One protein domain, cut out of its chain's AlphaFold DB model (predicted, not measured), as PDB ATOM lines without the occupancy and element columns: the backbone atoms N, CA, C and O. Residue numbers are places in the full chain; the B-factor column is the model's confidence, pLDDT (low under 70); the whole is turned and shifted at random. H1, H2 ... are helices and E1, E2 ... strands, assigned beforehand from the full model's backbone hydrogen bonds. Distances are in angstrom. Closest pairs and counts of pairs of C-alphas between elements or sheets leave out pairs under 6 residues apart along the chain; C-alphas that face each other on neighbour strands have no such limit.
ATOM      1  N   CYS A  28     -12.658 -27.302  25.642       93.06
ATOM      2  CA  CYS A  28     -12.918 -26.258  26.624       93.06
ATOM      3  C   CYS A  28     -14.231 -26.536  27.345       93.06
ATOM      4  O   CYS A  28     -15.194 -27.014  26.741       93.06
ATOM      5  N   PHE A  29     -14.301 -26.169  28.617       92.62
ATOM      6  CA  PHE A  29     -15.534 -26.206  29.387       92.62
ATOM      7  C   PHE A  29     -15.705 -24.910  30.174       92.62
ATOM      8  O   PHE A  29     -14.738 -24.359  30.703       92.62
ATOM      9  N   ARG A  30     -16.947 -24.436  30.267       89.88
ATOM     10  CA  ARG A  30     -17.352 -23.407  31.230       89.88
ATOM     11  C   ARG A  30     -18.386 -24.002  32.178       89.88
ATOM     12  O   ARG A  30     -19.357 -24.619  31.753       89.88
ATOM     13  N   ASN A  31     -18.185 -23.831  33.474       76.19
ATOM     14  CA  ASN A  31     -19.005 -24.491  34.489       76.19
ATOM     15  C   ASN A  31     -20.359 -23.812  34.757       76.19
ATOM     16  O   ASN A  31     -21.150 -24.354  35.527       76.19
ATOM     17  N   ASP A  32     -20.666 -22.681  34.117       66.00
ATOM     18  CA  ASP A  32     -21.944 -21.997  34.292       66.00
ATOM     19  C   ASP A  32     -22.661 -21.701  32.957       66.00
ATOM     20  O   ASP A  32     -22.065 -21.637  31.880       66.00
ATOM     21  N   ARG A  33     -23.989 -21.548  33.037       56.06
ATOM     22  CA  ARG A  33     -24.858 -21.120  31.924       56.06
ATOM     23  C   ARG A  33     -24.849 -19.600  31.697       56.06
ATOM     24  O   ARG A  33     -25.511 -19.126  30.779       56.06
ATOM     25  N   THR A  34     -24.155 -18.840  32.542       55.84
ATOM     26  CA  THR A  34     -24.264 -17.376  32.678       55.84
ATOM     27  C   THR A  34     -23.055 -16.595  32.159       55.84
ATOM     28  O   THR A  34     -23.095 -15.369  32.174       55.84
ATOM     29  N   GLY A  35     -22.023 -17.263  31.638       57.97
ATOM     30  CA  GLY A  35     -20.851 -16.616  31.032       57.97
ATOM     31  C   GLY A  35     -19.550 -16.786  31.818       57.97
ATOM     32  O   GLY A  35     -18.681 -15.922  31.758       57.97
ATOM     33  N   GLY A  36     -19.418 -17.885  32.552       68.25
ATOM     34  CA  GLY A  36     -18.245 -18.264  33.316       68.25
ATOM     35  C   GLY A  36     -17.015 -18.427  32.433       68.25
ATOM     36  O   GLY A  36     -17.104 -18.613  31.216       68.25
ATOM     37  N   THR A  37     -15.851 -18.341  33.070       83.12
ATOM     38  CA  THR A  37     -14.564 -18.381  32.374       83.12
ATOM     39  C   THR A  37     -14.375 -19.739  31.712       83.12
ATOM     40  O   THR A  37     -14.491 -20.779  32.361       83.12
ATOM     41  N   TRP A  38     -14.081 -19.723  30.416       88.56
ATOM     42  CA  TRP A  38     -13.672 -20.917  29.698       88.56
ATOM     43  C   TRP A  38     -12.310 -21.390  30.194       88.56
ATOM     44  O   TRP A  38     -11.383 -20.596  30.345       88.56
ATOM     45  N   ALA A  39     -12.183 -22.692  30.409       89.69
ATOM     46  CA  ALA A  39     -10.917 -23.326  30.735       89.69
ATOM     47  C   ALA A  39     -10.745 -24.600  29.913       89.69
ATOM     48  O   ALA A  39     -11.724 -25.243  29.518       89.69
ATOM     49  N   THR A  40      -9.493 -24.983  29.683       91.38
ATOM     50  CA  THR A  40      -9.159 -26.286  29.108       91.38
ATOM     51  C   THR A  40      -9.646 -27.403  30.028       91.38
ATOM     52  O   THR A  40      -9.468 -27.322  31.244       91.38
ATOM     53  N   HIS A  41     -10.200 -28.466  29.455       93.19
ATOM     54  CA  HIS A  41     -10.666 -29.644  30.177       93.19
ATOM     55  C   HIS A  41      -9.865 -30.884  29.730       93.19
ATOM     56  O   HIS A  41     -10.203 -31.502  28.714       93.19
ATOM     57  N   PRO A  42      -8.804 -31.276  30.463       92.75
ATOM     58  CA  PRO A  42      -7.863 -32.316  30.034       92.75
ATOM     59  C   PRO A  42      -8.506 -33.690  29.802       92.75
ATOM     60  O   PRO A  42      -8.255 -34.311  28.776       92.75
ATOM     61  N   ASP A  43      -9.400 -34.141  30.688       94.75
ATOM     62  CA  ASP A  43     -10.038 -35.462  30.536       94.75
ATOM     63  C   ASP A  43     -10.950 -35.538  29.305       94.75
ATOM     64  O   ASP A  43     -10.937 -36.525  28.572       94.75
ATOM     65  N   LEU A  44     -11.677 -34.453  29.024       95.25
ATOM     66  CA  LEU A  44     -12.492 -34.331  27.822       95.25
ATOM     67  C   LEU A  44     -11.616 -34.288  26.569       95.25
ATOM     68  O   LEU A  44     -11.915 -34.938  25.571       95.25
ATOM     69  N   THR A  45     -10.502 -33.558  26.645       95.12
ATOM     70  CA  THR A  45      -9.500 -33.491  25.575       95.12
ATOM     71  C   THR A  45      -8.926 -34.870  25.280       95.12
ATOM     72  O   THR A  45      -8.804 -35.247  24.119       95.12
ATOM     73  N   LYS A  46      -8.617 -35.654  26.317       95.25
ATOM     74  CA  LYS A  46      -8.124 -37.025  26.184       95.25
ATOM     75  C   LYS A  46      -9.149 -37.936  25.512       95.25
ATOM     76  O   LYS A  46      -8.767 -38.694  24.627       95.25
ATOM     77  N   ALA A  47     -10.419 -37.851  25.915       95.88
ATOM     78  CA  ALA A  47     -11.496 -38.629  25.309       95.88
ATOM     79  C   ALA A  47     -11.669 -38.276  23.824       95.88
ATOM     80  O   ALA A  47     -11.544 -39.154  22.976       95.88
ATOM     81  N   ALA A  48     -11.813 -36.986  23.502       95.56
ATOM     82  CA  ALA A  48     -11.942 -36.509  22.126       95.56
ATOM     83  C   ALA A  48     -10.724 -36.853  21.256       95.56
ATOM     84  O   ALA A  48     -10.875 -37.196  20.089       95.56
ATOM     85  N   CYS A  49      -9.509 -36.804  21.809       93.75
ATOM     86  CA  CYS A  49      -8.295 -37.175  21.080       93.75
ATOM     87  C   CYS A  49      -8.291 -38.656  20.656       93.75
ATOM     88  O   CYS A  49      -7.686 -38.994  19.642       93.75
ATOM     89  N   GLY A  50      -8.990 -39.529  21.394       93.81
ATOM     90  CA  GLY A  50      -9.117 -40.955  21.085       93.81
ATOM     91  C   GLY A  50      -9.805 -41.258  19.748       93.81
ATOM     92  O   GLY A  50      -9.541 -42.309  19.166       93.81
ATOM     93  N   ASP A  51     -10.608 -40.330  19.223       94.56
ATOM     94  CA  ASP A  51     -11.277 -40.463  17.921       94.56
ATOM     95  C   ASP A  51     -10.330 -40.233  16.731       94.56
ATOM     96  O   ASP A  51     -10.658 -40.555  15.584       94.56
ATOM     97  N   PHE A  52      -9.144 -39.672  16.981       91.19
ATOM     98  CA  PHE A  52      -8.208 -39.264  15.941       91.19
ATOM     99  C   PHE A  52      -6.955 -40.145  15.977       91.19
ATOM    100  O   PHE A  52      -6.062 -39.904  16.786       91.19
ATOM    101  N   PRO A  53      -6.805 -41.124  15.065       88.44
ATOM    102  CA  PRO A  53      -5.625 -41.996  15.037       88.44
ATOM    103  C   PRO A  53      -4.322 -41.243  14.723       88.44
ATOM    104  O   PRO A  53      -3.232 -41.719  15.029       88.44
ATOM    105  N   GLN A  54      -4.420 -40.063  14.107       86.94
ATOM    106  CA  GLN A  54      -3.301 -39.146  13.896       86.94
ATOM    107  C   GLN A  54      -2.962 -38.290  15.130       86.94
ATOM    108  O   GLN A  54      -1.971 -37.564  15.089       86.94
ATOM    109  N   GLY A  55      -3.780 -38.325  16.182       88.50
ATOM    110  CA  GLY A  55      -3.620 -37.536  17.398       88.50
ATOM    111  C   GLY A  55      -2.807 -38.260  18.466       88.50
ATOM    112  O   GLY A  55      -2.767 -39.487  18.543       88.50
ATOM    113  N   THR A  56      -2.128 -37.500  19.313       89.81
ATOM    114  CA  THR A  56      -1.473 -37.995  20.522       89.81
ATOM    115  C   THR A  56      -1.772 -37.033  21.655       89.81
ATOM    116  O   THR A  56      -1.416 -35.856  21.598       89.81
ATOM    117  N   TYR A  57      -2.457 -37.531  22.680       90.56
ATOM    118  CA  TYR A  57      -2.724 -36.747  23.875       90.56
ATOM    119  C   TYR A  57      -1.447 -36.623  24.710       90.56
ATOM    120  O   TYR A  57      -0.944 -37.624  25.222       90.56
ATOM    121  N   ASP A  58      -0.949 -35.398  24.856       86.81
ATOM    122  CA  ASP A  58       0.215 -35.061  25.667       86.81
ATOM    123  C   ASP A  58      -0.044 -33.775  26.457       86.81
ATOM    124  O   ASP A  58      -0.580 -32.800  25.932       86.81
ATOM    125  N   ASN A  59       0.305 -33.792  27.742       86.31
ATOM    126  CA  ASN A  59       0.222 -32.650  28.656       86.31
ATOM    127  C   ASN A  59      -1.080 -31.809  28.577       86.31
ATOM    128  O   ASN A  59      -1.043 -30.581  28.617       86.31
ATOM    129  N   GLY A  60      -2.246 -32.458  28.461       85.50
ATOM    130  CA  GLY A  60      -3.541 -31.759  28.406       85.50
ATOM    131  C   GLY A  60      -3.986 -31.310  27.014       85.50
ATOM    132  O   GLY A  60      -5.016 -30.651  26.899       85.50
ATOM    133  N   VAL A  61      -3.247 -31.675  25.966       86.94
ATOM    134  CA  VAL A  61      -3.461 -31.225  24.588       86.94
ATOM    135  C   VAL A  61      -3.460 -32.421  23.638       86.94
ATOM    136  O   VAL A  61      -2.674 -33.353  23.797       86.94
ATOM    137  N   CYS A  62      -4.332 -32.417  22.627       89.75
ATOM    138  CA  CYS A  62      -4.260 -33.389  21.537       89.75
ATOM    139  C   CYS A  62      -3.298 -32.883  20.454       89.75
ATOM    140  O   CYS A  62      -3.628 -32.015  19.650       89.75
ATOM    141  N   THR A  63      -2.078 -33.404  20.432       86.75
ATOM    142  CA  THR A  63      -1.072 -33.018  19.436       86.75
ATOM    143  C   THR A  63      -1.241 -33.827  18.154       86.75
ATOM    144  O   THR A  63      -1.551 -35.016  18.188       86.75
ATOM    145  N   GLU A  64      -1.054 -33.190  17.001       84.50
ATOM    146  CA  GLU A  64      -1.064 -33.894  15.719       84.50
ATOM    147  C   GLU A  64       0.293 -34.549  15.450       84.50
ATOM    148  O   GLU A  64       1.344 -33.918  15.575       84.50
ATOM    149  N   ASN A  65       0.277 -35.790  14.967       77.31
ATOM    150  CA  ASN A  65       1.455 -36.390  14.361       77.31
ATOM    151  C   ASN A  65       1.742 -35.704  13.019       77.31
ATOM    152  O   ASN A  65       1.032 -35.923  12.033       77.31
ATOM    153  N   ILE A  66       2.829 -34.926  12.975       65.94
ATOM    154  CA  ILE A  66       3.209 -34.029  11.863       65.94
ATOM    155  C   ILE A  66       3.308 -34.701  10.479       65.94
ATOM    156  O   ILE A  66       3.359 -34.015   9.464       65.94
ATOM    157  N   ASN A  67       3.339 -36.038  10.431       68.56
ATOM    158  CA  ASN A  67       3.597 -36.832   9.228       68.56
ATOM    159  C   ASN A  67       2.377 -37.596   8.682       68.56
ATOM    160  O   ASN A  67       2.516 -38.266   7.660       68.56
ATOM    161  N   ILE A  68       1.215 -37.566   9.347       69.25
ATOM    162  CA  ILE A  68       0.070 -38.419   8.968       69.25
ATOM    163  C   ILE A  68      -1.015 -37.600   8.270       69.25
ATOM    164  O   ILE A  68      -1.227 -37.722   7.065       69.25
ATOM    165  N   ARG A  69      -1.731 -36.772   9.027       77.69
ATOM    166  CA  ARG A  69      -2.804 -35.906   8.534       77.69
ATOM    167  C   ARG A  69      -3.150 -34.915   9.633       77.69
ATOM    168  O   ARG A  69      -3.057 -35.266  10.803       77.69
ATOM    169  N   ARG A  70      -3.596 -33.716   9.263       83.00
ATOM    170  CA  ARG A  70      -4.137 -32.775  10.245       83.00
ATOM    171  C   ARG A  70      -5.465 -33.277  10.816       83.00
ATOM    172  O   ARG A  70      -6.267 -33.877  10.094       83.00
ATOM    173  N   ILE A  71      -5.691 -33.019  12.093       86.19
ATOM    174  CA  ILE A  71      -6.996 -33.070  12.733       86.19
ATOM    175  C   ILE A  71      -7.773 -31.849  12.235       86.19
ATOM    176  O   ILE A  71      -7.279 -30.723  12.197       86.19
ATOM    177  N   ASP A  72      -8.986 -32.096  11.759       88.38
ATOM    178  CA  ASP A  72      -9.892 -31.016  11.403       88.38
ATOM    179  C   ASP A  72     -10.472 -30.422  12.691       88.38
ATOM    180  O   ASP A  72     -11.013 -31.147  13.525       88.38
ATOM    181  N   GLY A  73     -10.342 -29.108  12.870       87.50
ATOM    182  CA  GLY A  73     -10.752 -28.457  14.112       87.50
ATOM    183  C   GLY A  73     -12.267 -28.477  14.348       87.50
ATOM    184  O   GLY A  73     -12.713 -28.486  15.497       87.50
ATOM    185  N   ASP A  74     -13.074 -28.559  13.285       90.88
ATOM    186  CA  ASP A  74     -14.526 -28.702  13.399       90.88
ATOM    187  C   ASP A  74     -14.903 -30.124  13.828       90.88
ATOM    188  O   ASP A  74     -15.753 -30.293  14.707       90.88
ATOM    189  N   ALA A  75     -14.227 -31.135  13.276       92.75
ATOM    190  CA  ALA A  75     -14.336 -32.517  13.726       92.75
ATOM    191  C   ALA A  75     -13.890 -32.668  15.188       92.75
ATOM    192  O   ALA A  75     -14.586 -33.312  15.972       92.75
ATOM    193  N   PHE A  76     -12.787 -32.030  15.587       93.25
ATOM    194  CA  PHE A  76     -12.315 -32.052  16.974       93.25
ATOM    195  C   PHE A  76     -13.317 -31.395  17.930       93.25
ATOM    196  O   PHE A  76     -13.645 -31.947  18.978       93.25
ATOM    197  N   PHE A  77     -13.888 -30.252  17.545       93.88
ATOM    198  CA  PHE A  77     -14.959 -29.615  18.308       93.88
ATOM    199  C   PHE A  77     -16.197 -30.511  18.455       93.88
ATOM    200  O   PHE A  77     -16.809 -30.552  19.525       93.88
ATOM    201  N   ALA A  78     -16.573 -31.235  17.399       95.44
ATOM    202  CA  ALA A  78     -17.659 -32.206  17.466       95.44
ATOM    203  C   ALA A  78     -17.333 -33.352  18.440       95.44
ATOM    204  O   ALA A  78     -18.198 -33.705  19.241       95.44
ATOM    205  N   ALA A  79     -16.091 -33.848  18.441       95.69
ATOM    206  CA  ALA A  79     -15.619 -34.872  19.374       95.69
ATOM    207  C   ALA A  79     -15.641 -34.389  20.840       95.69
ATOM    208  O   ALA A  79     -16.109 -35.094  21.733       95.69
ATOM    209  N   CYS A  80     -15.252 -33.139  21.112       95.56
ATOM    210  CA  CYS A  80     -15.403 -32.555  22.451       95.56
ATOM    211  C   CYS A  80     -16.865 -32.584  22.927       95.56
ATOM    212  O   CYS A  80     -17.145 -32.823  24.098       95.56
ATOM    213  N   LYS A  81     -17.826 -32.352  22.027       95.75
ATOM    214  CA  LYS A  81     -19.257 -32.396  22.362       95.75
ATOM    215  C   LYS A  81     -19.821 -33.809  22.471       95.75
ATOM    216  O   LYS A  81     -20.770 -33.999  23.231       95.75
ATOM    217  N   SER A  82     -19.313 -34.778  21.708       97.12
ATOM    218  CA  SER A  82     -19.768 -36.171  21.807       97.12
ATOM    219  C   SER A  82     -19.342 -36.795  23.132       97.12
ATOM    220  O   SER A  82     -20.176 -37.420  23.780       97.12
ATOM    221  N   HIS A  83     -18.111 -36.532  23.576       96.50
ATOM    222  CA  HIS A  83     -17.530 -37.103  24.797       96.50
ATOM    223  C   HIS A  83     -17.822 -36.321  26.081       96.50
ATOM    224  O   HIS A  83     -17.347 -36.688  27.154       96.50
ATOM    225  N   SER A  84     -18.597 -35.237  26.015       93.38
ATOM    226  CA  SER A  84     -18.856 -34.407  27.196       93.38
ATOM    227  C   SER A  84     -19.558 -35.193  28.309       93.38
ATOM    228  O   SER A  84     -19.241 -35.031  29.485       93.38
ATOM    229  N   GLU A  85     -20.481 -36.084  27.953       92.81
ATOM    230  CA  GLU A  85     -21.237 -36.886  28.918       92.81
ATOM    231  C   GLU A  85     -20.371 -37.959  29.598       92.81
ATOM    232  O   GLU A  85     -20.591 -38.248  30.776       92.81
ATOM    233  N   ASP A  86     -19.330 -38.457  28.917       92.25
ATOM    234  CA  ASP A  86     -18.368 -39.427  29.465       92.25
ATOM    235  C   ASP A  86     -17.569 -38.847  30.642       92.25
ATOM    236  O   ASP A  86     -17.084 -39.583  31.500       92.25
ATOM    237  N   VAL A  87     -17.471 -37.516  30.706       89.19
ATOM    238  CA  VAL A  87     -16.845 -36.757  31.800       89.19
ATOM    239  C   VAL A  87     -17.869 -35.968  32.626       89.19
ATOM    240  O   VAL A  87     -17.527 -34.999  33.300       89.19
ATOM    241  N   HIS A  88     -19.139 -36.381  32.586       90.06
ATOM    242  CA  HIS A  88     -20.247 -35.817  33.368       90.06
ATOM    243  C   HIS A  88     -20.655 -34.374  33.011       90.06
ATOM    244  O   HIS A  88     -21.330 -33.699  33.794       90.06
ATOM    245  N   ILE A  89     -20.328 -33.903  31.805       88.31
ATOM    246  CA  ILE A  89     -20.804 -32.631  31.249       88.31
ATOM    247  C   ILE A  89     -22.043 -32.885  30.383       88.31
ATOM    248  O   ILE A  89     -21.961 -33.303  29.227       88.31
ATOM    249  N   VAL A  90     -23.213 -32.586  30.948       87.38
ATOM    250  CA  VAL A  90     -24.515 -32.811  30.291       87.38
ATOM    251  C   VAL A  90     -24.897 -31.660  29.354       87.38
ATOM    252  O   VAL A  90     -25.507 -31.867  28.306       87.38
ATOM    253  N   ASP A  91     -24.537 -30.422  29.704       88.88
ATOM    254  CA  ASP A  91     -24.872 -29.255  28.889       88.88
ATOM    255  C   ASP A  91     -23.812 -28.999  27.809       88.88
ATOM    256  O   ASP A  91     -22.808 -28.323  28.031       88.88
ATOM    257  N   LYS A  92     -24.064 -29.504  26.598       89.94
ATOM    258  CA  LYS A  92     -23.164 -29.344  25.442       89.94
ATOM    259  C   LYS A  92     -23.007 -27.893  24.980       89.94
ATOM    260  O   LYS A  92     -22.093 -27.605  24.206       89.94
ATOM    261  N   SER A  93     -23.864 -26.966  25.425       89.12
ATOM    262  CA  SER A  93     -23.685 -25.532  25.153       89.12
ATOM    263  C   SER A  93     -22.517 -24.923  25.937       89.12
ATOM    264  O   SER A  93     -22.027 -23.852  25.577       89.12
ATOM    265  N   ASN A  94     -22.036 -25.631  26.960       90.56
ATOM    266  CA  ASN A  94     -20.889 -25.260  27.777       90.56
ATOM    267  C   ASN A  94     -19.588 -25.940  27.340       90.56
ATOM    268  O   ASN A  94     -18.591 -25.852  28.051       90.56
ATOM    269  N   VAL A  95     -19.590 -26.595  26.178       93.12
ATOM    270  CA  VAL A  95     -18.427 -27.276  25.608       93.12
ATOM    271  C   VAL A  95     -17.912 -26.508  24.394       93.12
ATOM    272  O   VAL A  95     -18.665 -26.191  23.468       93.12
ATOM    273  N   GLY A  96     -16.616 -26.225  24.419       92.69
ATOM    274  CA  GLY A  96     -15.851 -25.504  23.408       92.69
ATOM    275  C   GLY A  96     -14.657 -26.322  22.915       92.69
ATOM    276  O   GLY A  96     -14.453 -27.463  23.331       92.69
ATOM    277  N   ALA A  97     -13.852 -25.718  22.049       91.69
ATOM    278  CA  ALA A  97     -12.555 -26.247  21.644       91.69
ATOM    279  C   ALA A  97     -11.584 -25.095  21.362       91.69
ATOM    280  O   ALA A  97     -11.994 -24.087  20.777       91.69
ATOM    281  N   GLY A  98     -10.314 -25.258  21.731       89.12
ATOM    282  CA  GLY A  98      -9.305 -24.204  21.633       89.12
ATOM    283  C   GLY A  98      -9.118 -23.656  20.219       89.12
ATOM    284  O   GLY A  98      -9.057 -22.451  20.009       89.12
ATOM    285  N   TYR A  99      -9.210 -24.523  19.210       83.56
ATOM    286  CA  TYR A  99      -9.199 -24.145  17.791       83.56
ATOM    287  C   TYR A  99     -10.277 -23.107  17.405       83.56
ATOM    288  O   TYR A  99     -10.135 -22.379  16.425       83.56
ATOM    289  N   ARG A 100     -11.376 -23.010  18.167       83.25
ATOM    290  CA  ARG A 100     -12.428 -21.996  17.970       83.25
ATOM    291  C   ARG A 100     -12.230 -20.736  18.824       83.25
ATOM    292  O   ARG A 100     -13.125 -19.893  18.853       83.25
ATOM    293  N   GLY A 101     -11.103 -20.611  19.523       81.06
ATOM    294  CA  GLY A 101     -10.790 -19.504  20.426       81.06
ATOM    295  C   GLY A 101     -11.697 -19.440  21.655       81.06
ATOM    296  O   GLY A 101     -11.908 -18.359  22.202       81.06
TER     297      GLY A 101
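What this domain is: This is residues 28 to 101 of the 103 residues of an uncharacterized protein of Cercospora beticola (UniProt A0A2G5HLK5). What is the shape? With little regular structure, two short helices, H1 and H2, pack steeply tilted, the hairpin E1 and E2 beside H1 and strand E3 beside H2, amid loops. What builds it? The printed part has 74 residues, under half in named elements, in the order H1, E1, E2, H2, E3, class mixed. It is compact, radius of gyration of the C-alphas 12.0 A, and spans 41 by 23 by 21 A.

How they stand to each other: Which helices meet? H1, residues 42 to 49, touches H2, residues 73 to 82, at a steep tilt of 65 degrees, opposite ways; the closest C-alphas, Ala 48 and Ala 79, are 4.9 A apart. In both, every O i to N i+4 pair is within hydrogen-bond range. Which strands pair? E1, residues 55 to 58, and E2, residues 61 to 64, form an antiparallel hairpin, with N 56 and O 63 at 2.8 A, within hydrogen-bond range. E3, residues 95 to 97, pairs with no named strand; its closest C-alpha to H2 is Ala 97, 5.3 A from that of Phe 77.

Where its parts are: Where does H1 begin? At C-alpha 42, (-7.863, -32.316, 30.034). Where does E3 end? At C-alpha 97, (-12.555, -26.247, 21.644); H2 is 14.1 A long.

The domain as a whole: Is it cut? The printed part has no cut; H2 to E3 is a long link. Where is confidence low? Residues 32 to 36 and 66 to 68 have pLDDT under 70.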